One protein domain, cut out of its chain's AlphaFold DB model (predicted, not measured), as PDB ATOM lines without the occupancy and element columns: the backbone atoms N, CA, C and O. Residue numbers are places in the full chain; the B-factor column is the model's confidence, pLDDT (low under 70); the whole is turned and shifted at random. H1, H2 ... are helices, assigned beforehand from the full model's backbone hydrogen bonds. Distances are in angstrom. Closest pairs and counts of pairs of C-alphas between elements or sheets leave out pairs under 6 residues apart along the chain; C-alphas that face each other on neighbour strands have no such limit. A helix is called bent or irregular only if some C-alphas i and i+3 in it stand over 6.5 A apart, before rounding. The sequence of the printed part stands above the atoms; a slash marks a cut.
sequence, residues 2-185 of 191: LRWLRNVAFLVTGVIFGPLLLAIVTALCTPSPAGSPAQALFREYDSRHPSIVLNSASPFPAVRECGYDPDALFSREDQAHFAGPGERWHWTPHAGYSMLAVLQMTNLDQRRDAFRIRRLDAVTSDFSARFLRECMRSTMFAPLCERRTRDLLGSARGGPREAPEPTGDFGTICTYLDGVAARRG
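This is residues 2 to 185 of the 191 residues of an uncharacterized protein of Sphingomonas sp. CF311 (UniProt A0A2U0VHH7). One long helix, H6, forms the shaft of a rod-like model with a cluster of helices at each end: H2, H7, H8 and the arm H1b at its last residues, and H9 with the short helices H3, H4 and H5 at its first. Residues 2 to 14, in the arm H1a, stick out beyond the first cluster and add to the length. The printed part has 184 residues with nine named helices, H1 to H9 in chain order, and no named strand, an all-helix class. It is extended, with a radius of gyration of the C-alphas of 24.8 A and spans of 91 by 41 by 26 A.

Find C-alpha 93 at (29.191, 145.320, 39.589); from there H6, residues 93 to 123, runs 45.6 A to C-alpha 123 at (52.058, 171.223, 9.870). Near its last residues look for H2, residues 37 to 48, H7, residues 126 to 138, 18.5 A long, and H8, residues 142 to 154. H1, residues 2 to 29, was assigned as one helix by its hydrogen bonds but is bent, with C-alphas 16 and 19 lying 6.8 A apart; its arms are H1a, residues 2 to 16, 21.1 A long, and H1b, residues 19 to 29. H1a begins at C-alpha 2, (65.720, 214.794, 22.591). Toward the other end look for H3, residues 61 to 65, H4, residues 70 to 73, H5, residues 76 to 80, and H9, residues 171 to 183, 18.3 A long.

Start at H6, the hub, touching four helices. Its residues 116 to 121 touch H2 at a steep tilt of 57 degrees, closest at the C-alphas of Ala 38 and Asp 121, 5.3 A. It touches H8 about perpendicular, at 79 degrees, closest at the C-alphas of Leu 120 and Leu 153, 6.8 A. H7 and H8 form a helical hairpin, and H7 touches H1b, closest at the C-alphas of Ala 27 and Arg 130, 4.9 A. At the other end H9 touches residues 93 to 101 of H6 at a shallow tilt of 4 degrees, opposite ways. Every O i to N i+4 pair is within hydrogen-bond range in H1a, H1b, H3 and H5 to H9, against 7 of 8 in H2; H4 is too short for such a pair.

The C-alphas of Leu 2 and Gly 185, the two farthest apart, are 92.9 A apart. The printed part has no cut. The links H2 to H3, H5 to H6 and H8 to H9 are long. Mean pLDDT of the printed part is 75.8; 49 residues are under 70, among them 50 to 62, 80 to 90 and 154 to 170.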
ATOM      1  N   LEU A   2      65.442 215.835  23.609       75.69
ATOM      2  CA  LEU A   2      65.720 214.794  22.591       75.69
ATOM      3  C   LEU A   2      66.379 213.500  23.127       75.69
ATOM      4  O   LEU A   2      65.998 212.400  22.740       75.69
ATOM      5  N   ARG A   3      67.346 213.614  24.051       76.31
ATOM      6  CA  ARG A   3      68.013 212.451  24.679       76.31
ATOM      7  C   ARG A   3      67.059 211.583  25.506       76.31
ATOM      8  O   ARG A   3      67.222 210.370  25.536       76.31
ATOM      9  N   TRP A   4      66.071 212.202  26.152       79.62
ATOM     10  CA  TRP A   4      65.100 211.506  26.996       79.62
ATOM     11  C   TRP A   4      64.099 210.726  26.139       79.62
ATOM     12  O   TRP A   4      63.907 209.537  26.357       79.62
ATOM     13  N   LEU A   5      63.577 211.359  25.082       80.56
ATOM     14  CA  LEU A   5      62.723 210.703  24.085       80.56
ATOM     15  C   LEU A   5      63.423 209.514  23.416       80.56
ATOM     16  O   LEU A   5      62.815 208.463  23.248       80.56
ATOM     17  N   ARG A   6      64.717 209.640  23.104       82.75
ATOM     18  CA  ARG A   6      65.517 208.542  22.546       82.75
ATOM     19  C   ARG A   6      65.662 207.367  23.519       82.75
ATOM     20  O   ARG A   6      65.499 206.225  23.112       82.75
ATOM     21  N   ASN A   7      65.945 207.631  24.794       79.69
ATOM     22  CA  ASN A   7      66.094 206.574  25.801       79.69
ATOM     23  C   ASN A   7      64.763 205.865  26.088       79.69
ATOM     24  O   ASN A   7      64.737 204.644  26.211       79.69
ATOM     25  N   VAL A   8      63.657 206.614  26.130       82.19
ATOM     26  CA  VAL A   8      62.307 206.044  26.243       82.19
ATOM     27  C   VAL A   8      61.970 205.217  25.003       82.19
ATOM     28  O   VAL A   8      61.477 204.105  25.142       82.19
ATOM     29  N   ALA A   9      62.303 205.693  23.800       77.88
ATOM     30  CA  ALA A   9      62.090 204.939  22.567       77.88
ATOM     31  C   ALA A   9      62.842 203.598  22.575       77.88
ATOM     32  O   ALA A   9      62.239 202.581  22.237       77.88
ATOM     33  N   PHE A  10      64.105 203.577  23.023       81.50
ATOM     34  CA  PHE A  10      64.896 202.347  23.177       81.50
ATOM     35  C   PHE A  10      64.352 201.414  24.261       81.50
ATOM     36  O   PHE A  10      64.339 200.202  24.062       81.50
ATOM     37  N   LEU A  11      63.863 201.954  25.382       75.81
ATOM     38  CA  LEU A  11      63.196 201.155  26.414       75.81
ATOM     39  C   LEU A  11      61.928 200.498  25.870       75.81
ATOM     40  O   LEU A  11      61.735 199.301  26.050       75.81
ATOM     41  N   VAL A  12      61.096 201.249  25.150       78.56
ATOM     42  CA  VAL A  12      59.855 200.729  24.564       78.56
ATOM     43  C   VAL A  12      60.153 199.677  23.494       78.56
ATOM     44  O   VAL A  12      59.535 198.615  23.503       78.56
ATOM     45  N   THR A  13      61.141 199.899  22.619       78.94
ATOM     46  CA  THR A  13      61.552 198.867  21.646       78.94
ATOM     47  C   THR A  13      62.132 197.638  22.339       78.94
ATOM     48  O   THR A  13      61.777 196.522  21.975       78.94
ATOM     49  N   GLY A  14      62.961 197.811  23.368       74.38
ATOM     50  CA  GLY A  14      63.506 196.701  24.151       74.38
ATOM     51  C   GLY A  14      62.423 195.866  24.837       74.38
ATOM     52  O   GLY A  14      62.482 194.643  24.801       74.38
ATOM     53  N   VAL A  15      61.394 196.504  25.396       78.62
ATOM     54  CA  VAL A  15      60.271 195.815  26.056       78.62
ATOM     55  C   VAL A  15      59.390 195.067  25.054       78.62
ATOM     56  O   VAL A  15      58.919 193.975  25.361       78.62
ATOM     57  N   ILE A  16      59.195 195.607  23.848       76.44
ATOM     58  CA  ILE A  16      58.368 194.968  22.814       76.44
ATOM     59  C   ILE A  16      59.122 193.818  22.132       76.44
ATOM     60  O   ILE A  16      58.588 192.720  21.992       76.44
ATOM     61  N   PHE A  17      60.367 194.044  21.704       79.31
ATOM     62  CA  PHE A  17      61.133 193.070  20.915       79.31
ATOM     63  C   PHE A  17      61.973 192.114  21.766       79.31
ATOM     64  O   PHE A  17      62.285 191.015  21.311       79.31
ATOM     65  N   GLY A  18      62.318 192.487  22.999       79.31
ATOM     66  CA  GLY A  18      63.110 191.664  23.913       79.31
ATOM     67  C   GLY A  18      62.498 190.285  24.174       79.31
ATOM     68  O   GLY A  18      63.184 189.289  23.941       79.31
ATOM     69  N   PRO A  19      61.213 190.180  24.566       79.62
ATOM     70  CA  PRO A  19      60.556 188.889  24.774       79.62
ATOM     71  C   PRO A  19      60.508 188.026  23.504       79.62
ATOM     72  O   PRO A  19      60.652 186.809  23.577       79.62
ATOM     73  N   LEU A  20      60.358 188.648  22.329       80.12
ATOM     74  CA  LEU A  20      60.357 187.944  21.044       80.12
ATOM     75  C   LEU A  20      61.737 187.345  20.733       80.12
ATOM     76  O   LEU A  20      61.838 186.178  20.361       80.12
ATOM     77  N   LEU A  21      62.800 188.134  20.909       80.50
ATOM     78  CA  LEU A  21      64.175 187.674  20.720       80.50
ATOM     79  C   LEU A  21      64.541 186.584  21.727       80.50
ATOM     80  O   LEU A  21      65.160 185.594  21.343       80.50
ATOM     81  N   LEU A  22      64.103 186.724  22.982       82.00
ATOM     82  CA  LEU A  22      64.273 185.694  24.001       82.00
ATOM     83  C   LEU A  22      63.618 184.385  23.553       82.00
ATOM     84  O   LEU A  22      64.297 183.366  23.551       82.00
ATOM     85  N   ALA A  23      62.366 184.426  23.083       78.06
ATOM     86  CA  ALA A  23      61.651 183.248  22.592       78.06
ATOM     87  C   ALA A  23      62.363 182.558  21.411       78.06
ATOM     88  O   ALA A  23      62.378 181.329  21.329       78.06
ATOM     89  N   ILE A  24      62.978 183.327  20.504       81.31
ATOM     90  CA  ILE A  24      63.777 182.787  19.390       81.31
ATOM     91  C   ILE A  24      65.030 182.083  19.919       81.31
ATOM     92  O   ILE A  24      65.297 180.940  19.548       81.31
ATOM     93  N   VAL A  25      65.788 182.741  20.799       82.62
ATOM     94  CA  VAL A  25      67.022 182.183  21.373       82.62
ATOM     95  C   VAL A  25      66.716 180.923  22.179       82.62
ATOM     96  O   VAL A  25      67.377 179.901  22.007       82.62
ATOM     97  N   THR A  26      65.668 180.940  23.002       79.31
ATOM     98  CA  THR A  26      65.250 179.763  23.768       79.31
ATOM     99  C   THR A  26      64.758 178.646  22.856       79.31
ATOM    100  O   THR A  26      65.065 177.488  23.117       79.31
ATOM    101  N   ALA A  27      64.061 178.945  21.757       78.19
ATOM    102  CA  ALA A  27      63.652 177.919  20.797       78.19
ATOM    103  C   ALA A  27      64.850 177.216  20.130       78.19
ATOM    104  O   ALA A  27      64.777 176.015  19.853       78.19
ATOM    105  N   LEU A  28      65.951 177.942  19.914       82.88
ATOM    106  CA  LEU A  28      67.192 177.403  19.352       82.88
ATOM    107  C   LEU A  28      68.007 176.608  20.380       82.88
ATOM    108  O   LEU A  28      68.551 175.559  20.042       82.88
ATOM    109  N   CYS A  29      68.089 177.082  21.626       78.56
ATOM    110  CA  CYS A  29      68.977 176.509  22.641       78.56
ATOM    111  C   CYS A  29      68.322 175.451  23.539       78.56
ATOM    112  O   CYS A  29      69.035 174.662  24.157       78.56
ATOM    113  N   THR A  30      66.992 175.426  23.655       68.44
ATOM    114  CA  THR A  30      66.327 174.540  24.620       68.44
ATOM    115  C   THR A  30      66.110 173.156  24.009       68.44
ATOM    116  O   THR A  30      65.406 173.042  22.996       68.44
ATOM    117  N   PRO A  31      66.654 172.083  24.613       61.84
ATOM    118  CA  PRO A  31      66.306 170.730  24.213       61.84
ATOM    119  C   PRO A  31      64.808 170.497  24.442       61.84
ATOM    120  O   PRO A  31      64.222 170.973  25.418       61.84
ATOM    121  N   SER A  32      64.164 169.783  23.519       59.00
ATOM    122  CA  SER A  32      62.767 169.401  23.718       59.00
ATOM    123  C   SER A  32      62.691 168.478  24.943       59.00
ATOM    124  O   SER A  32      63.482 167.535  25.017       59.00
ATOM    125  N   PRO A  33      61.788 168.718  25.914       63.81
ATOM    126  CA  PRO A  33      61.486 167.716  26.932       63.81
ATOM    127  C   PRO A  33      61.025 166.424  26.242       63.81
ATOM    128  O   PRO A  33      60.614 166.468  25.082       63.81
ATOM    129  N   ALA A  34      61.092 165.289  26.946       64.69
ATOM    130  CA  ALA A  34      60.721 163.981  26.402       64.69
ATOM    131  C   ALA A  34      59.405 164.047  25.593       64.69
ATOM    132  O   ALA A  34      58.362 164.419  26.135       64.69
ATOM    133  N   GLY A  35      59.484 163.717  24.297       71.62
ATOM    134  CA  GLY A  35      58.400 163.895  23.322       71.62
ATOM    135  C   GLY A  35      58.780 164.789  22.132       71.62
ATOM    136  O   GLY A  35      59.861 165.383  22.101       71.62
ATOM    137  N   SER A  36      57.892 164.885  21.133       86.81
ATOM    138  CA  SER A  36      58.095 165.773  19.979       86.81
ATOM    139  C   SER A  36      57.917 167.252  20.366       86.81
ATOM    140  O   SER A  36      57.162 167.567  21.296       86.81
ATOM    141  N   PRO A  37      58.567 168.201  19.668       87.88
ATOM    142  CA  PRO A  37      58.324 169.629  19.870       87.88
ATOM    143  C   PRO A  37      56.846 170.023  19.750       87.88
ATOM    144  O   PRO A  37      56.385 170.877  20.511       87.88
ATOM    145  N   ALA A  38      56.077 169.372  18.868       89.19
ATOM    146  CA  ALA A  38      54.635 169.582  18.769       89.19
ATOM    147  C   ALA A  38      53.875 169.080  19.998       89.19
ATOM    148  O   ALA A  38      52.921 169.726  20.425       89.19
ATOM    149  N   GLN A  39      54.299 167.969  20.610       90.00
ATOM    150  CA  GLN A  39      53.720 167.506  21.870       90.00
ATOM    151  C   GLN A  39      53.941 168.527  22.988       90.00
ATOM    152  O   GLN A  39      53.018 168.815  23.750       90.00
ATOM    153  N   ALA A  40      55.143 169.098  23.083       89.31
ATOM    154  CA  ALA A  40      55.435 170.132  24.071       89.31
ATOM    155  C   ALA A  40      54.632 171.420  23.815       89.31
ATOM    156  O   ALA A  40      54.153 172.034  24.768       89.31
ATOM    157  N   LEU A  41      54.453 171.807  22.548       91.38
ATOM    158  CA  LEU A  41      53.577 172.912  22.155       91.38
ATOM    159  C   LEU A  41      52.117 172.643  22.544       91.38
ATOM    160  O   LEU A  41      51.469 173.506  23.132       91.38
ATOM    161  N   PHE A  42      51.608 171.447  22.234       90.44
ATOM    162  CA  PHE A  42      50.233 171.051  22.529       90.44
ATOM    163  C   PHE A  42      49.944 171.096  24.029       90.44
ATOM    164  O   PHE A  42      48.941 171.674  24.427       90.44
ATOM    165  N   ARG A  43      50.844 170.564  24.866       89.56
ATOM    166  CA  ARG A  43      50.688 170.599  26.331       89.56
ATOM    167  C   ARG A  43      50.662 172.021  26.893       89.56
ATOM    168  O   ARG A  43      49.902 172.280  27.815       89.56
ATOM    169  N   GLU A  44      51.479 172.930  26.359       90.75
ATOM    170  CA  GLU A  44      51.462 174.341  26.778       90.75
ATOM    171  C   GLU A  44      50.172 175.050  26.340       90.75
ATOM    172  O   GLU A  44      49.665 175.910  27.054       90.75
ATOM    173  N   TYR A  45      49.623 174.693  25.177       90.00
ATOM    174  CA  TYR A  45      48.333 175.215  24.735       90.00
ATOM    175  C   TYR A  45      47.175 174.666  25.585       90.00
ATOM    176  O   TYR A  45      46.329 175.437  26.036       90.00
ATOM    177  N   ASP A  46      47.141 173.352  25.823       86.62
ATOM    178  CA  ASP A  46      46.081 172.674  26.581       86.62
ATOM    179  C   ASP A  46      46.090 173.060  28.069       86.62
ATOM    180  O   ASP A  46      45.031 173.255  28.651       86.62
ATOM    181  N   SER A  47      47.256 173.310  28.679       87.06
ATOM    182  CA  SER A  47      47.325 173.794  30.070       87.06
ATOM    183  C   SER A  47      46.663 175.163  30.277       87.06
ATOM    184  O   SER A  47      46.229 175.481  31.385       87.06
ATOM    185  N   ARG A  48      46.572 175.974  29.216       83.38
ATOM    186  CA  ARG A  48      45.944 177.305  29.216       83.38
ATOM    187  C   ARG A  48      44.497 177.280  28.747       83.38
ATOM    188  O   ARG A  48      43.707 178.125  29.154       83.38
ATOM    189  N   HIS A  49      44.166 176.314  27.896       80.31
ATOM    190  CA  HIS A  49      42.830 176.089  27.357       80.31
ATOM    191  C   HIS A  49      42.409 174.654  27.661       80.31
ATOM    192  O   HIS A  49      42.241 173.881  26.712       80.31
ATOM    193  N   PRO A  50      42.257 174.288  28.952       67.38
ATOM    194  CA  PRO A  50      41.937 172.921  29.316       67.38
ATOM    195  C   PRO A  50      40.653 172.548  28.602       67.38
ATOM    196  O   PRO A  50      39.631 173.237  28.724       67.38
ATOM    197  N   SER A  51      40.713 171.483  27.807       62.59
ATOM    198  CA  SER A  51      39.491 170.934  27.247       62.59
ATOM    199  C   SER A  51      38.582 170.567  28.419       62.59
ATOM    200  O   SER A  51      38.902 169.703  29.232       62.59
ATOM    201  N   ILE A  52      37.472 171.298  28.571       53.88
ATOM    202  CA  ILE A  52      36.448 170.934  29.543       53.88
ATOM    203  C   ILE A  52      35.873 169.632  29.011       53.88
ATOM    204  O   ILE A  52      35.021 169.629  28.118       53.88
ATOM    205  N   VAL A  53      36.395 168.519  29.518       51.81
ATOM    206  CA  VAL A  53      35.782 167.218  29.339       51.81
ATOM    207  C   VAL A  53      34.487 167.310  30.122       51.81
ATOM    208  O   VAL A  53      34.444 167.128  31.339       51.81
ATOM    209  N   LEU A  54      33.421 167.698  29.428       42.66
ATOM    210  CA  LEU A  54      32.078 167.476  29.913       42.66
ATOM    211  C   LEU A  54      31.941 165.953  30.011       42.66
ATOM    212  O   LEU A  54      31.503 165.291  29.074       42.66
ATOM    213  N   ASN A  55      32.307 165.399  31.169       43.09
ATOM    214  CA  ASN A  55      31.934 164.065  31.642       43.09
ATOM    215  C   ASN A  55      30.409 164.006  31.883       43.09
ATOM    216  O   ASN A  55      29.936 163.470  32.877       43.09
ATOM    217  N   SER A  56      29.626 164.640  31.007       36.16
ATOM    218  CA  SER A  56      28.171 164.706  31.028       36.16
ATOM    219  C   SER A  56      27.548 163.624  30.155       36.16
ATOM    220  O   SER A  56      26.324 163.511  30.114       36.16
ATOM    221  N   ALA A  57      28.356 162.822  29.455       45.66
ATOM    222  CA  ALA A  57      27.880 161.535  28.993       45.66
ATOM    223  C   ALA A  57      27.632 160.710  30.256       45.66
ATOM    224  O   ALA A  57      28.566 160.238  30.902       45.66
ATOM    225  N   SER A  58      26.358 160.607  30.632       47.28
ATOM    226  CA  SER A  58      25.867 159.560  31.519       47.28
ATOM    227  C   SER A  58      26.646 158.275  31.225       47.28
ATOM    228  O   SER A  58      26.880 157.998  30.054       47.28
ATOM    229  N   PRO A  59      27.076 157.484  32.214       53.50
ATOM    230  CA  PRO A  59      27.737 156.227  31.913       53.50
ATOM    231  C   PRO A  59      26.774 155.255  31.213       53.50
ATOM    232  O   PRO A  59      27.240 154.319  30.596       53.50
ATOM    233  N   PHE A  60      25.451 155.457  31.220       54.97
ATOM    234  CA  PHE A  60      24.458 154.491  30.717       54.97
ATOM    235  C   PHE A  60      24.286 154.264  29.191       54.97
ATOM    236  O   PHE A  60      23.661 153.249  28.866       54.97
ATOM    237  N   PRO A  61      24.789 155.085  28.242       61.16
ATOM    238  CA  PRO A  61      24.717 154.796  26.811       61.16
ATOM    239  C   PRO A  61      25.309 153.427  26.502       61.16
ATOM    240  O   PRO A  61      24.645 152.622  25.863       61.16
ATOM    241  N   ALA A  62      26.466 153.097  27.087       68.25
ATOM    242  CA  ALA A  62      27.139 151.836  26.804       68.25
ATOM    243  C   ALA A  62      26.374 150.603  27.326       68.25
ATOM    244  O   ALA A  62      26.402 149.568  26.675       68.25
ATOM    245  N   VAL A  63      25.621 150.683  28.435       76.50
ATOM    246  CA  VAL A  63      24.780 149.552  28.900       76.50
ATOM    247  C   VAL A  63      23.675 149.246  27.891       76.50
ATOM    248  O   VAL A  63      23.475 148.087  27.527       76.50
ATOM    249  N   ARG A  64      22.998 150.293  27.405       82.38
ATOM    250  CA  ARG A  64      21.920 150.159  26.416       82.38
ATOM    251  C   ARG A  64      22.449 149.775  25.039       82.38
ATOM    252  O   ARG A  64      21.854 148.927  24.386       82.38
ATOM    253  N   GLU A  65      23.579 150.335  24.622       79.19
ATOM    254  CA  GLU A  65      24.275 149.973  23.379       79.19
ATOM    255  C   GLU A  65      24.768 148.521  23.405       79.19
ATOM    256  O   GLU A  65      24.738 147.833  22.390       79.19
ATOM    257  N   CYS A  66      25.127 148.011  24.583       82.31
ATOM    258  CA  CYS A  66      25.424 146.601  24.804       82.31
ATOM    259  C   CYS A  66      24.162 145.710  24.864       82.31
ATOM    260  O   CYS A  66      24.307 144.499  25.023       82.31
ATOM    261  N   GLY A  67      22.950 146.255  24.722       86.50
ATOM    262  CA  GLY A  67      21.696 145.493  24.682       86.50
ATOM    263  C   GLY A  67      21.107 145.140  26.050       86.50
ATOM    264  O   GLY A  67      20.252 144.260  26.127       86.50
ATOM    265  N   TYR A  68      21.546 145.807  27.121       87.06
ATOM    266  CA  TYR A  68      21.052 145.579  28.477       87.06
ATOM    267  C   TYR A  68      20.225 146.758  28.997       87.06
ATOM    268  O   TYR A  68      20.452 147.917  28.649       87.06
ATOM    269  N   ASP A  69      19.274 146.454  29.878       87.19
ATOM    270  CA  ASP A  69      18.561 147.452  30.670       87.19
ATOM    271  C   ASP A  69      19.332 147.711  31.983       87.19
ATOM    272  O   ASP A  69      19.512 146.765  32.758       87.19
ATOM    273  N   PRO A  70      19.807 148.946  32.256       84.75
ATOM    274  CA  PRO A  70      20.548 149.266  33.477       84.75
ATOM    275  C   PRO A  70      19.823 148.888  34.771       84.75
ATOM    276  O   PRO A  70      20.477 148.429  35.709       84.75
ATOM    277  N   ASP A  71      18.499 149.046  34.811       85.31
ATOM    278  CA  ASP A  71      17.703 148.808  36.019       85.31
ATOM    279  C   ASP A  71      17.485 147.311  36.281       85.31
ATOM    280  O   ASP A  71      17.363 146.884  37.431       85.31
ATOM    281  N   ALA A  72      17.489 146.492  35.225       86.12
ATOM    282  CA  ALA A  72      17.477 145.036  35.342       86.12
ATOM    283  C   ALA A  72      18.877 144.482  35.662       86.12
ATOM    284  O   ALA A  72      19.028 143.523  36.425       86.12
ATOM    285  N   LEU A  73      19.915 145.088  35.079       86.25
ATOM    286  CA  LEU A  73      21.287 144.602  35.173       86.25
ATOM    287  C   LEU A  73      21.957 144.962  36.502       86.25
ATOM    288  O   LEU A  73      22.696 144.138  37.037       86.25
ATOM    289  N   PHE A  74      21.685 146.143  37.059       88.00
ATOM    290  CA  PHE A  74      22.235 146.601  38.335       88.00
ATOM    291  C   PHE A  74      21.122 146.749  39.369       88.00
ATOM    292  O   PHE A  74      20.132 147.435  39.141       88.00
ATOM    293  N   SER A  75      21.285 146.122  40.536       83.81
ATOM    294  CA  SER A  75      20.333 146.297  41.640       83.81
ATOM    295  C   SER A  75      20.476 147.700  42.227       83.81
ATOM    296  O   SER A  75      21.525 148.334  42.107       83.81
ATOM    297  N   ARG A  76      19.447 148.177  42.936       79.06
ATOM    298  CA  ARG A  76      19.544 149.445  43.682       79.06
ATOM    299  C   ARG A  76      20.722 149.456  44.662       79.06
ATOM    300  O   ARG A  76      21.353 150.489  44.833       79.06
ATOM    301  N   GLU A  77      21.037 148.309  45.260       77.75
ATOM    302  CA  GLU A  77      22.193 148.142  46.149       77.75
ATOM    303  C   GLU A  77      23.523 148.342  45.411       77.75
ATOM    304  O   GLU A  77      24.383 149.070  45.910       77.75
ATOM    305  N   ASP A  78      23.666 147.790  44.198       79.25
ATOM    306  CA  ASP A  78      24.866 147.977  43.372       79.25
ATOM    307  C   ASP A  78      25.088 149.453  43.023       79.25
ATOM    308  O   ASP A  78      26.231 149.915  43.004       79.25
ATOM    309  N   GLN A  79      24.001 150.183  42.754       72.56
ATOM    310  CA  GLN A  79      24.023 151.594  42.362       72.56
ATOM    311  C   GLN A  79      24.250 152.547  43.550       72.56
ATOM    312  O   GLN A  79      24.806 153.628  43.368       72.56
ATOM    313  N   ALA A  80      23.838 152.162  44.762       66.81
ATOM    314  CA  ALA A  80      23.895 153.012  45.955       66.81
ATOM    315  C   ALA A  80      25.306 153.159  46.559       66.81
ATOM    316  O   ALA A  80      25.548 154.087  47.329       66.81
ATOM    317  N   HIS A  81      26.242 152.270  46.220       60.22
ATOM    318  CA  HIS A  81      27.573 152.248  46.827       60.22
ATOM    319  C   HIS A  81      28.572 153.088  46.021       60.22
ATOM    320  O   HIS A  81      29.359 152.570  45.230       60.22
ATOM    321  N   PHE A  82      28.579 154.397  46.269       55.59
ATOM    322  CA  PHE A  82      29.774 155.219  46.083       55.59
ATOM    323  C   PHE A  82      30.351 155.491  47.468       55.59
ATOM    324  O   PHE A  82      29.767 156.247  48.240       55.59
ATOM    325  N   ALA A  83      31.467 154.833  47.795       51.72
ATOM    326  CA  ALA A  83      32.129 154.993  49.087       51.72
ATOM    327  C   ALA A  83      32.398 156.482  49.355       51.72
ATOM    328  O   ALA A  83      33.107 157.145  48.590       51.72
ATOM    329  N   GLY A  84      31.809 157.004  50.431       50.44
ATOM    330  CA  GLY A  84      32.126 158.333  50.932       50.44
ATOM    331  C   GLY A  84      33.578 158.401  51.429       50.44
ATOM    332  O   GLY A  84      34.223 157.365  51.628       50.44
ATOM    333  N   PRO A  85      34.132 159.607  51.647       41.34
ATOM    334  CA  PRO A  85      35.492 159.754  52.156       41.34
ATOM    335  C   PRO A  85      35.636 159.057  53.521       41.34
ATOM    336  O   PRO A  85      35.060 159.510  54.506       41.34
ATOM    337  N   GLY A  86      36.404 157.961  53.583       56.59
ATOM    338  CA  GLY A  86      36.712 157.228  54.822       56.59
ATOM    339  C   GLY A  86      36.145 155.806  54.924       56.59
ATOM    340  O   GLY A  86      36.557 155.063  55.815       56.59
ATOM    341  N   GLU A  87      35.266 155.385  54.012       60.62
ATOM    342  CA  GLU A  87      34.773 154.002  53.970       60.62
ATOM    343  C   GLU A  87      35.685 153.099  53.130       60.62
ATOM    344  O   GLU A  87      36.288 153.524  52.140       60.62
ATOM    345  N   ARG A  88      35.807 151.822  53.524       60.12
ATOM    346  CA  ARG A  88      36.509 150.829  52.702       60.12
ATOM    347  C   ARG A  88      35.742 150.680  51.395       60.12
ATOM    348  O   ARG A  88      34.543 150.431  51.401       60.12
ATOM    349  N   TRP A  89      36.443 150.833  50.279       61.88
ATOM    350  CA  TRP A  89      35.850 150.721  48.954       61.88
ATOM    351  C   TRP A  89      35.268 149.311  48.764       61.88
ATOM    352  O   TRP A  89      36.012 148.332  48.664       61.88
ATOM    353  N   HIS A  90      33.941 149.195  48.771       69.56
ATOM    354  CA  HIS A  90      33.245 147.943  48.502       69.56
ATOM    355  C   HIS A  90      33.011 147.826  46.998       69.56
ATOM    356  O   HIS A  90      32.309 148.641  46.403       69.56
ATOM    357  N   TRP A  91      33.629 146.824  46.373       77.88
ATOM    358  CA  TRP A  91      33.432 146.568  44.950       77.88
ATOM    359  C   TRP A  91      31.985 146.128  44.695       77.88
ATOM    360  O   TRP A  91      31.520 145.159  45.296       77.88
ATOM    361  N   THR A  92      31.300 146.804  43.771       85.12
ATOM    362  CA  THR A  92      30.015 146.371  43.204       85.12
ATOM    363  C   THR A  92      30.139 146.201  41.686       85.12
ATOM    364  O   THR A  92      31.010 146.822  41.062       85.12
ATOM    365  N   PRO A  93      29.266 145.399  41.047       85.50
ATOM    366  CA  PRO A  93      29.191 145.320  39.589       85.50
ATOM    367  C   PRO A  93      29.028 146.691  38.910       85.50
ATOM    368  O   PRO A  93      29.640 146.973  37.881       85.50
ATOM    369  N   HIS A  94      28.249 147.592  39.511       83.81
ATOM    370  CA  HIS A  94      28.096 148.950  38.997       83.81
ATOM    371  C   HIS A  94      29.384 149.783  39.144       83.81
ATOM    372  O   HIS A  94      29.743 150.541  38.239       83.81
ATOM    373  N   ALA A  95      30.129 149.626  40.244       80.81
ATOM    374  CA  ALA A  95      31.415 150.295  40.435       80.81
ATOM    375  C   ALA A  95      32.468 149.819  39.416       80.81
ATOM    376  O   ALA A  95      33.183 150.638  38.835       80.81
ATOM    377  N   GLY A  96      32.530 148.510  39.142       82.00
ATOM    378  CA  GLY A  96      33.406 147.947  38.109       82.00
ATOM    379  C   GLY A  96      33.071 148.466  36.709       82.00
ATOM    380  O   GLY A  96      33.967 148.890  35.979       82.00
ATOM    381  N   TYR A  97      31.779 148.522  36.372       84.31
ATOM    382  CA  TYR A  97      31.297 149.144  35.141       84.31
ATOM    383  C   TYR A  97      31.708 150.619  35.025       84.31
ATOM    384  O   TYR A  97      32.282 151.033  34.018       84.31
ATOM    385  N   SER A  98      31.460 151.402  36.076       78.38
ATOM    386  CA  SER A  98      31.772 152.833  36.110       78.38
ATOM    387  C   SER A  98      33.267 153.088  35.904       78.38
ATOM    388  O   SER A  98      33.647 153.991  35.163       78.38
ATOM    389  N   MET A  99      34.130 152.255  36.495       78.00
ATOM    390  CA  MET A  99      35.577 152.347  36.302       78.00
ATOM    391  C   MET A  99      35.989 152.047  34.855       78.00
ATOM    392  O   MET A  99      36.802 152.776  34.292       78.00
ATOM    393  N   LEU A 100      35.408 151.018  34.228       78.88
ATOM    394  CA  LEU A 100      35.655 150.716  32.813       78.88
ATOM    395  C   LEU A 100      35.191 151.854  31.900       78.88
ATOM    396  O   LEU A 100      35.912 152.215  30.973       78.88
ATOM    397  N   ALA A 101      34.041 152.464  32.187       76.81
ATOM    398  CA  ALA A 101      33.551 153.622  31.448       76.81
ATOM    399  C   ALA A 101      34.510 154.824  31.563       76.81
ATOM    400  O   ALA A 101      34.841 155.448  30.555       76.81
ATOM    401  N   VAL A 102      35.033 155.112  32.760       74.06
ATOM    402  CA  VAL A 102      36.040 156.172  32.963       74.06
ATOM    403  C   VAL A 102      37.342 155.864  32.216       74.06
ATOM    404  O   VAL A 102      37.914 156.751  31.580       74.06
ATOM    405  N   LEU A 103      37.809 154.614  32.248       72.56
ATOM    406  CA  LEU A 103      39.005 154.189  31.516       72.56
ATOM    407  C   LEU A 103      38.820 154.327  29.999       72.56
ATOM    408  O   LEU A 103      39.714 154.827  29.317       72.56
ATOM    409  N   GLN A 104      37.655 153.943  29.475       75.38
ATOM    410  CA  GLN A 104      37.287 154.120  28.070       75.38
ATOM    411  C   GLN A 104      37.375 155.599  27.670       75.38
ATOM    412  O   GLN A 104      38.029 155.933  26.682       75.38
ATOM    413  N   MET A 105      36.777 156.491  28.466       69.56
ATOM    414  CA  MET A 105      36.810 157.937  28.226       69.56
ATOM    415  C   MET A 105      38.234 158.493  28.276       69.56
ATOM    416  O   MET A 105      38.653 159.194  27.359       69.56
ATOM    417  N   THR A 106      39.021 158.087  29.274       70.56
ATOM    418  CA  THR A 106      40.430 158.487  29.401       70.56
ATOM    419  C   THR A 106      41.242 158.062  28.173       70.56
ATOM    420  O   THR A 106      42.039 158.837  27.643       70.56
ATOM    421  N   ASN A 107      41.014 156.848  27.666       71.31
ATOM    422  CA  ASN A 107      41.670 156.354  26.456       71.31
ATOM    423  C   ASN A 107      41.244 157.136  25.206       71.31
ATOM    424  O   ASN A 107      42.070 157.383  24.324       71.31
ATOM    425  N   LEU A 108      39.969 157.524  25.105       69.00
ATOM    426  CA  LEU A 108      39.475 158.354  24.006       69.00
ATOM    427  C   LEU A 108      40.129 159.737  24.013       69.00
ATOM    428  O   LEU A 108      40.548 160.206  22.953       69.00
ATOM    429  N   ASP A 109      40.281 160.356  25.181       70.12
ATOM    430  CA  ASP A 109      40.951 161.652  25.313       70.12
ATOM    431  C   ASP A 109      42.432 161.555  24.937       70.12
ATOM    432  O   ASP A 109      42.906 162.318  24.094       70.12
ATOM    433  N   GLN A 110      43.139 160.523  25.407       74.69
ATOM    434  CA  GLN A 110      44.521 160.267  24.987       74.69
ATOM    435  C   GLN A 110      44.647 160.062  23.470       74.69
ATOM    436  O   GLN A 110      45.585 160.562  22.847       74.69
ATOM    437  N   ARG A 111      43.701 159.347  22.844       71.94
ATOM    438  CA  ARG A 111      43.673 159.160  21.383       71.94
ATOM    439  C   ARG A 111      43.420 160.475  20.648       71.94
ATOM    440  O   ARG A 111      44.070 160.726  19.628       71.94
ATOM    441  N   ARG A 112      42.513 161.317  21.151       74.75
ATOM    442  CA  ARG A 112      42.233 162.656  20.607       74.75
ATOM    443  C   ARG A 112      43.462 163.551  20.691       74.75
ATOM    444  O   ARG A 112      43.817 164.185  19.698       74.75
ATOM    445  N   ASP A 113      44.154 163.550  21.820       82.25
ATOM    446  CA  ASP A 113      45.372 164.336  22.000       82.25
ATOM    447  C   ASP A 113      46.505 163.823  21.119       82.25
ATOM    448  O   ASP A 113      47.140 164.606  20.415       82.25
ATOM    449  N   ALA A 114      46.698 162.505  21.033       81.06
ATOM    450  CA  ALA A 114      47.661 161.908  20.110       81.06
ATOM    451  C   ALA A 114      47.367 162.266  18.643       81.06
ATOM    452  O   ALA A 114      48.290 162.417  17.839       81.06
ATOM    453  N   PHE A 115      46.096 162.404  18.262       81.75
ATOM    454  CA  PHE A 115      45.711 162.885  16.935       81.75
ATOM    455  C   PHE A 115      46.066 164.367  16.737       81.75
ATOM    456  O   PHE A 115      46.683 164.719  15.730       81.75
ATOM    457  N   ARG A 116      45.739 165.233  17.702       83.50
ATOM    458  CA  ARG A 116      46.073 166.669  17.664       83.50
ATOM    459  C   ARG A 116      47.583 166.911  17.612       83.50
ATOM    460  O   ARG A 116      48.033 167.752  16.838       83.50
ATOM    461  N   ILE A 117      48.357 166.142  18.375       87.62
ATOM    462  CA  ILE A 117      49.824 166.193  18.382       87.62
ATOM    463  C   ILE A 117      50.378 165.789  17.015       87.62
ATOM    464  O   ILE A 117      51.124 166.562  16.422       87.62
ATOM    465  N   ARG A 118      49.959 164.638  16.469       85.19
ATOM    466  CA  ARG A 118      50.388 164.189  15.129       85.19
ATOM    467  C   ARG A 118      50.059 165.206  14.044       85.19
ATOM    468  O   ARG A 118      50.837 165.405  13.118       85.19
ATOM    469  N   ARG A 119      48.911 165.871  14.165       82.50
ATOM    470  CA  ARG A 119      48.521 166.946  13.259       82.50
ATOM    471  C   ARG A 119      49.452 168.148  13.361       82.50
ATOM    472  O   ARG A 119      49.849 168.667  12.325       82.50
ATOM    473  N   LEU A 120      49.783 168.592  14.573       87.38
ATOM    474  CA  LEU A 120      50.739 169.680  14.775       87.38
ATOM    475  C   LEU A 120      52.120 169.315  14.220       87.38
ATOM    476  O   LEU A 120      52.692 170.130  13.499       87.38
ATOM    477  N   ASP A 121      52.608 168.098  14.468       87.50
ATOM    478  CA  ASP A 121      53.871 167.602  13.898       87.50
ATOM    479  C   ASP A 121      53.857 167.642  12.358       87.50
ATOM    480  O   ASP A 121      54.858 167.974  11.735       87.50
ATOM    481  N   ALA A 122      52.713 167.375  11.719       86.38
ATOM    482  CA  ALA A 122      52.605 167.399  10.259       86.38
ATOM    483  C   ALA A 122      52.624 168.813   9.642       86.38
ATOM    484  O   ALA A 122      52.960 168.961   8.469       86.38
ATOM    485  N   VAL A 123      52.227 169.848  10.393       87.38
ATOM    486  CA  VAL A 123      52.058 171.223   9.870       87.38
ATOM    487  C   VAL A 123      53.027 172.235  10.475       87.38
ATOM    488  O   VAL A 123      53.002 173.410  10.104       87.38
ATOM    489  N   THR A 124      53.877 171.813  11.411       87.06
ATOM    490  CA  THR A 124      54.870 172.669  12.062       87.06
ATOM    491  C   THR A 124      56.256 172.055  11.975       87.06
ATOM    492  O   THR A 124      56.426 170.849  12.091       87.06
ATOM    493  N   SER A 125      57.269 172.899  11.779       89.81
ATOM    494  CA  SER A 125      58.655 172.483  11.985       89.81
ATOM    495  C   SER A 125      58.995 172.476  13.475       89.81
ATOM    496  O   SER A 125      58.421 173.252  14.244       89.81
ATOM    497  N   ASP A 126      60.006 171.696  13.864       89.88
ATOM    498  CA  ASP A 126      60.553 171.670  15.227       89.88
ATOM    499  C   ASP A 126      60.816 173.069  15.788       89.88
ATOM    500  O   ASP A 126      60.448 173.379  16.923       89.88
ATOM    501  N   PHE A 127      61.423 173.935  14.973       89.62
ATOM    502  CA  PHE A 127      61.683 175.321  15.346       89.62
ATOM    503  C   PHE A 127      60.384 176.089  15.601       89.62
ATOM    504  O   PHE A 127      60.251 176.738  16.637       89.62
ATOM    505  N   SER A 128      59.413 175.994  14.688       89.94
ATOM    506  CA  SER A 128      58.137 176.707  14.812       89.94
ATOM    507  C   SER A 128      57.378 176.272  16.062       89.94
ATOM    508  O   SER A 128      56.833 177.114  16.774       89.94
ATOM    509  N   ALA A 129      57.384 174.973  16.366       90.00
ATOM    510  CA  ALA A 129      56.733 174.436  17.550       90.00
ATOM    511  C   ALA A 129      57.385 174.942  18.848       90.00
ATOM    512  O   ALA A 129      56.685 175.391  19.760       90.00
ATOM    513  N   ARG A 130      58.723 174.953  18.916       90.38
ATOM    514  CA  ARG A 130      59.465 175.501  20.068       90.38
ATOM    515  C   ARG A 130      59.259 177.004  20.218       90.38
ATOM    516  O   ARG A 130      59.003 177.463  21.325       90.38
ATOM    517  N   PHE A 131      59.322 177.755  19.119       90.88
ATOM    518  CA  PHE A 131      59.082 179.196  19.126       90.88
ATOM    519  C   PHE A 131      57.685 179.523  19.651       90.88
ATOM    520  O   PHE A 131      57.551 180.356  20.542       90.88
ATOM    521  N   LEU A 132      56.647 178.844  19.153       91.50
ATOM    522  CA  LEU A 132      55.275 179.068  19.609       91.50
ATOM    523  C   LEU A 132      55.110 178.732  21.095       91.50
ATOM    524  O   LEU A 132      54.487 179.509  21.817       91.50
ATOM    525  N   ARG A 133      55.715 177.636  21.571       91.12
ATOM    526  CA  ARG A 133      55.715 177.270  22.995       91.12
ATOM    527  C   ARG A 133      56.326 178.379  23.849       91.12
ATOM    528  O   ARG A 133      55.695 178.846  24.793       91.12
ATOM    529  N   GLU A 134      57.534 178.828  23.516       88.94
ATOM    530  CA  GLU A 134      58.227 179.860  24.300       88.94
ATOM    531  C   GLU A 134      57.553 181.231  24.192       88.94
ATOM    532  O   GLU A 134      57.456 181.957  25.185       88.94
ATOM    533  N   CYS A 135      57.000 181.552  23.021       89.94
ATOM    534  CA  CYS A 135      56.196 182.748  22.816       89.94
ATOM    535  C   CYS A 135      54.981 182.781  23.758       89.94
ATOM    536  O   CYS A 135      54.703 183.821  24.356       89.94
ATOM    537  N   MET A 136      54.287 181.652  23.944       89.38
ATOM    538  CA  MET A 136      53.178 181.559  24.901       89.38
ATOM    539  C   MET A 136      53.652 181.725  26.351       89.38
ATOM    540  O   MET A 136      53.000 182.413  27.135       89.38
ATOM    541  N   ARG A 137      54.803 181.148  26.718       85.56
ATOM    542  CA  ARG A 137      55.310 181.163  28.104       85.56
ATOM    543  C   ARG A 137      55.773 182.528  28.598       85.56
ATOM    544  O   ARG A 137      55.597 182.820  29.775       85.56
ATOM    545  N   SER A 138      56.384 183.334  27.738       72.19
ATOM    546  CA  SER A 138      57.276 184.407  28.203       72.19
ATOM    547  C   SER A 138      56.997 185.792  27.624       72.19
ATOM    548  O   SER A 138      57.710 186.739  27.955       72.19
ATOM    549  N   THR A 139      55.987 185.949  26.764       68.88
ATOM    550  CA  THR A 139      55.850 187.177  25.969       68.88
ATOM    551  C   THR A 139      54.481 187.838  26.089       68.88
ATOM    552  O   THR A 139      53.453 187.179  26.232       68.88
ATOM    553  N   MET A 140      54.455 189.164  25.916       79.81
ATOM    554  CA  MET A 140      53.219 189.938  25.708       79.81
ATOM    555  C   MET A 140      52.428 189.497  24.460       79.81
ATOM    556  O   MET A 140      51.265 189.859  24.303       79.81
ATOM    557  N   PHE A 141      53.043 188.700  23.580       81.75
ATOM    558  CA  PHE A 141      52.424 188.137  22.384       81.75
ATOM    559  C   PHE A 141      51.821 186.747  22.609       81.75
ATOM    560  O   PHE A 141      51.355 186.137  21.643       81.75
ATOM    561  N   ALA A 142      51.770 186.253  23.852       86.12
ATOM    562  CA  ALA A 142      51.150 184.971  24.173       86.12
ATOM    563  C   ALA A 142      49.758 184.790  23.526       86.12
ATOM    564  O   ALA A 142      49.575 183.772  22.860       86.12
ATOM    565  N   PRO A 143      48.833 185.778  23.538       87.69
ATOM    566  CA  PRO A 143      47.533 185.628  22.875       87.69
ATOM    567  C   PRO A 143      47.621 185.411  21.354       87.69
ATOM    568  O   PRO A 143      46.798 184.703  20.776       87.69
ATOM    569  N   LEU A 144      48.618 186.000  20.683       87.81
ATOM    570  CA  LEU A 144      48.836 185.805  19.245       87.81
ATOM    571  C   LEU A 144      49.384 184.409  18.953       87.81
ATOM    572  O   LEU A 144      48.937 183.759  18.010       87.81
ATOM    573  N   CYS A 145      50.322 183.936  19.771       90.56
ATOM    574  CA  CYS A 145      50.900 182.603  19.638       90.56
ATOM    575  C   CYS A 145      49.891 181.503  20.001       90.56
ATOM    576  O   CYS A 145      49.824 180.484  19.312       90.56
ATOM    577  N   GLU A 146      49.020 181.745  20.982       89.81
ATOM    578  CA  GLU A 146      47.865 180.898  21.291       89.81
ATOM    579  C   GLU A 146      46.880 180.855  20.124       89.81
ATOM    580  O   GLU A 146      46.495 179.773  19.683       89.81
ATOM    581  N   ARG A 147      46.508 182.015  19.563       88.50
ATOM    582  CA  ARG A 147      45.630 182.080  18.388       88.50
ATOM    583  C   ARG A 147      46.237 181.346  17.200       88.50
ATOM    584  O   ARG A 147      45.545 180.566  16.562       88.50
ATOM    585  N   ARG A 148      47.532 181.532  16.936       90.38
ATOM    586  CA  ARG A 148      48.223 180.819  15.860       90.38
ATOM    587  C   ARG A 148      48.229 179.313  16.100       90.38
ATOM    588  O   ARG A 148      47.991 178.565  15.161       90.38
ATOM    589  N   THR A 149      48.462 178.868  17.330       89.62
ATOM    590  CA  THR A 149      48.433 177.440  17.691       89.62
ATOM    591  C   THR A 149      47.026 176.862  17.532       89.62
ATOM    592  O   THR A 149      46.861 175.808  16.922       89.62
ATOM    593  N   ARG A 150      45.992 177.593  17.962       87.69
ATOM    594  CA  ARG A 150      44.582 177.255  17.719       87.69
ATOM    595  C   ARG A 150      44.266 177.169  16.232       87.69
ATOM    596  O   ARG A 150      43.615 176.222  15.804       87.69
ATOM    597  N   ASP A 151      44.746 178.121  15.440       87.50
ATOM    598  CA  ASP A 151      44.582 178.103  13.992       87.50
ATOM    599  C   ASP A 151      45.323 176.909  13.390       87.50
ATOM    600  O   ASP A 151      44.794 176.274  12.499       87.50
ATOM    601  N   LEU A 152      46.499 176.508  13.865       86.44
ATOM    602  CA  LEU A 152      47.168 175.297  13.367       86.44
ATOM    603  C   LEU A 152      46.393 174.019  13.729       86.44
ATOM    604  O   LEU A 152      46.314 173.090  12.926       86.44
ATOM    605  N   LEU A 153      45.741 174.004  14.892       80.81
ATOM    606  CA  LEU A 153      44.837 172.929  15.301       80.81
ATOM    607  C   LEU A 153      43.527 172.912  14.475       80.81
ATOM    608  O   LEU A 153      43.028 171.827  14.159       80.81
ATOM    609  N   GLY A 154      42.988 174.085  14.100       69.56
ATOM    610  CA  GLY A 154      41.668 174.264  13.463       69.56
ATOM    611  C   GLY A 154      41.637 174.528  11.943       69.56
ATOM    612  O   GLY A 154      40.720 174.070  11.267       69.56
ATOM    613  N   SER A 155      42.626 175.226  11.375       54.44
ATOM    614  CA  SER A 155      42.764 175.576   9.940       54.44
ATOM    615  C   SER A 155      43.082 174.385   9.049       54.44
ATOM    616  O   SER A 155      42.898 174.440   7.832       54.44
ATOM    617  N   ALA A 156      43.480 173.274   9.650       49.50
ATOM    618  CA  ALA A 156      43.504 172.011   8.969       49.50
ATOM    619  C   ALA A 156      42.032 171.544   8.787       49.50
ATOM    620  O   ALA A 156      41.442 170.790   9.569       49.50
ATOM    621  N   ARG A 157      41.404 172.077   7.732       39.69
ATOM    622  CA  ARG A 157      40.164 171.579   7.127       39.69
ATOM    623  C   ARG A 157      40.392 170.101   6.803       39.69
ATOM    624  O   ARG A 157      41.244 169.792   5.982       39.69
ATOM    625  N   GLY A 158      39.706 169.201   7.504       39.94
ATOM    626  CA  GLY A 158      39.899 167.746   7.375       39.94
ATOM    627  C   GLY A 158      40.395 167.042   8.641       39.94
ATOM    628  O   GLY A 158      40.843 165.906   8.577       39.94
ATOM    629  N   GLY A 159      40.342 167.704   9.799       38.06
ATOM    630  CA  GLY A 159      40.365 166.983  11.073       38.06
ATOM    631  C   GLY A 159      38.951 166.469  11.226       38.06
ATOM    632  O   GLY A 159      38.048 167.281  10.996       38.06
ATOM    633  N   PRO A 160      38.738 165.170  11.466       40.28
ATOM    634  CA  PRO A 160      37.414 164.609  11.332       40.28
ATOM    635  C   PRO A 160      36.473 165.418  12.231       40.28
ATOM    636  O   PRO A 160      36.753 165.702  13.397       40.28
ATOM    637  N   ARG A 161      35.406 165.925  11.602       43.88
ATOM    638  CA  ARG A 161      34.282 166.570  12.291       43.88
ATOM    639  C   ARG A 161      33.688 165.598  13.316       43.88
ATOM    640  O   ARG A 161      33.126 166.013  14.320       43.88
ATOM    641  N   GLU A 162      33.927 164.318  13.077       45.03
ATOM    642  CA  GLU A 162      33.936 163.241  14.036       45.03
ATOM    643  C   GLU A 162      35.293 163.225  14.772       45.03
ATOM    644  O   GLU A 162      36.283 162.694  14.278       45.03
ATOM    645  N   ALA A 163      35.365 163.668  16.036       43.06
ATOM    646  CA  ALA A 163      36.154 162.838  16.963       43.06
ATOM    647  C   ALA A 163      35.773 161.392  16.638       43.06
ATOM    648  O   ALA A 163      34.557 161.239  16.487       43.06
ATOM    649  N   PRO A 164      36.723 160.438  16.441       42.62
ATOM    650  CA  PRO A 164      36.398 159.114  15.909       42.62
ATOM    651  C   PRO A 164      35.076 158.747  16.528       42.62
ATOM    652  O   PRO A 164      35.001 158.807  17.769       42.62
ATOM    653  N   GLU A 165      34.029 158.576  15.696       41.12
ATOM    654  CA  GLU A 165      32.752 158.132  16.244       41.12
ATOM    655  C   GLU A 165      33.140 157.037  17.224       41.12
ATOM    656  O   GLU A 165      34.085 156.288  16.924       41.12
ATOM    657  N   PRO A 166      32.574 157.002  18.435       47.25
ATOM    658  CA  PRO A 166      32.753 155.845  19.275       47.25
ATOM    659  C   PRO A 166      32.122 154.686  18.498       47.25
ATOM    660  O   PRO A 166      31.000 154.279  18.752       47.25
ATOM    661  N   THR A 167      32.831 154.167  17.498       45.28
ATOM    662  CA  THR A 167      32.605 152.921  16.819       45.28
ATOM    663  C   THR A 167      33.011 151.926  17.872       45.28
ATOM    664  O   THR A 167      34.158 151.487  17.930       45.28
ATOM    665  N   GLY A 168      32.104 151.760  18.828       50.06
ATOM    666  CA  GLY A 168      31.638 150.474  19.274       50.06
ATOM    667  C   GLY A 168      32.675 149.523  19.823       50.06
ATOM    668  O   GLY A 168      32.325 148.366  19.996       50.06
ATOM    669  N   ASP A 169      33.899 149.936  20.159       57.78
ATOM    670  CA  ASP A 169      34.789 149.064  20.926       57.78
ATOM    671  C   ASP A 169      34.425 149.127  22.413       57.78
ATOM    672  O   ASP A 169      35.243 149.315  23.311       57.78
ATOM    673  N   PHE A 170      33.126 148.989  22.669       68.69
ATOM    674  CA  PHE A 170      32.600 148.586  23.953       68.69
ATOM    675  C   PHE A 170      32.848 147.099  24.172       68.69
ATOM    676  O   PHE A 170      32.345 146.591  25.155       68.69
ATOM    677  N   GLY A 171      33.616 146.381  23.338       75.62
ATOM    678  CA  GLY A 171      33.836 144.938  23.473       75.62
ATOM    679  C   GLY A 171      34.195 144.533  24.904       75.62
ATOM    680  O   GLY A 171      33.577 143.629  25.463       75.62
ATOM    681  N   THR A 172      35.087 145.283  25.555       81.94
ATOM    682  CA  THR A 172      35.442 145.067  26.970       81.94
ATOM    683  C   THR A 172      34.277 145.345  27.925       81.94
ATOM    684  O   THR A 172      34.004 144.541  28.815       81.94
ATOM    685  N   ILE A 173      33.566 146.461  27.741       86.06
ATOM    686  CA  ILE A 173      32.415 146.851  28.571       86.06
ATOM    687  C   ILE A 173      31.256 145.862  28.381       86.06
ATOM    688  O   ILE A 173      30.743 145.314  29.344       86.06
ATOM    689  N   CYS A 174      30.891 145.559  27.147       86.56
ATOM    690  CA  CYS A 174      29.887 144.591  26.745       86.56
ATOM    691  C   CYS A 174      30.191 143.179  27.268       86.56
ATOM    692  O   CYS A 174      29.290 142.547  27.814       86.56
ATOM    693  N   THR A 175      31.443 142.714  27.186       89.19
ATOM    694  CA  THR A 175      31.866 141.420  27.760       89.19
ATOM    695  C   THR A 175      31.770 141.429  29.285       89.19
ATOM    696  O   THR A 175      31.343 140.452  29.897       89.19
ATOM    697  N   TYR A 176      32.131 142.545  29.924       90.44
ATOM    698  CA  TYR A 176      31.941 142.712  31.361       90.44
ATOM    699  C   TYR A 176      30.456 142.608  31.740       90.44
ATOM    700  O   TYR A 176      30.110 141.868  32.663       90.44
ATOM    701  N   LEU A 177      29.573 143.288  31.001       90.56
ATOM    702  CA  LEU A 177      28.127 143.248  31.228       90.56
ATOM    703  C   LEU A 177      27.537 141.854  30.968       90.56
ATOM    704  O   LEU A 177      26.649 141.454  31.714       90.56
ATOM    705  N   ASP A 178      28.071 141.076  30.022       91.06
ATOM    706  CA  ASP A 178      27.699 139.661  29.844       91.06
ATOM    707  C   ASP A 178      28.031 138.834  31.085       91.06
ATOM    708  O   ASP A 178      27.224 138.021  31.532       91.06
ATOM    709  N   GLY A 179      29.199 139.071  31.686       91.06
ATOM    710  CA  GLY A 179      29.587 138.433  32.942       91.06
ATOM    711  C   GLY A 179      28.657 138.804  34.102       91.06
ATOM    712  O   GLY A 179      28.312 137.944  34.918       91.06
ATOM    713  N   VAL A 180      28.218 140.064  34.170       91.56
ATOM    714  CA  VAL A 180      27.238 140.529  35.167       91.56
ATOM    715  C   VAL A 180      25.866 139.896  34.921       91.56
ATOM    716  O   VAL A 180      25.266 139.371  35.861       91.56
ATOM    717  N   ALA A 181      25.397 139.877  33.672       91.94
ATOM    718  CA  ALA A 181      24.128 139.274  33.273       91.94
ATOM    719  C   ALA A 181      24.096 137.771  33.587       91.94
ATOM    720  O   ALA A 181      23.169 137.303  34.248       91.94
ATOM    721  N   ALA A 182      25.151 137.035  33.224       92.00
ATOM    722  CA  ALA A 182      25.278 135.605  33.498       92.00
ATOM    723  C   ALA A 182      25.224 135.290  35.000       92.00
ATOM    724  O   ALA A 182      24.515 134.373  35.414       92.00
ATOM    725  N   ARG A 183      25.912 136.077  35.841       89.88
ATOM    726  CA  ARG A 183      25.873 135.916  37.309       89.88
ATOM    727  C   ARG A 183      24.488 136.157  37.904       89.88
ATOM    728  O   ARG A 183      24.184 135.613  38.960       89.88
ATOM    729  N   ARG A 184      23.667 136.968  37.239       88.06
ATOM    730  CA  ARG A 184      22.297 137.299  37.647       88.06
ATOM    731  C   ARG A 184      21.238 136.406  36.997       88.06
ATOM    732  O   ARG A 184      20.054 136.616  37.236       88.06
ATOM    733  N   GLY A 185      21.640 135.422  36.185       89.06
ATOM    734  CA  GLY A 185      20.710 134.564  35.449       89.06
ATOM    735  C   GLY A 185      19.901 135.310  34.382       89.06
ATOM    736  O   GLY A 185      18.825 134.854  34.000       89.06
TER     737      GLY A 185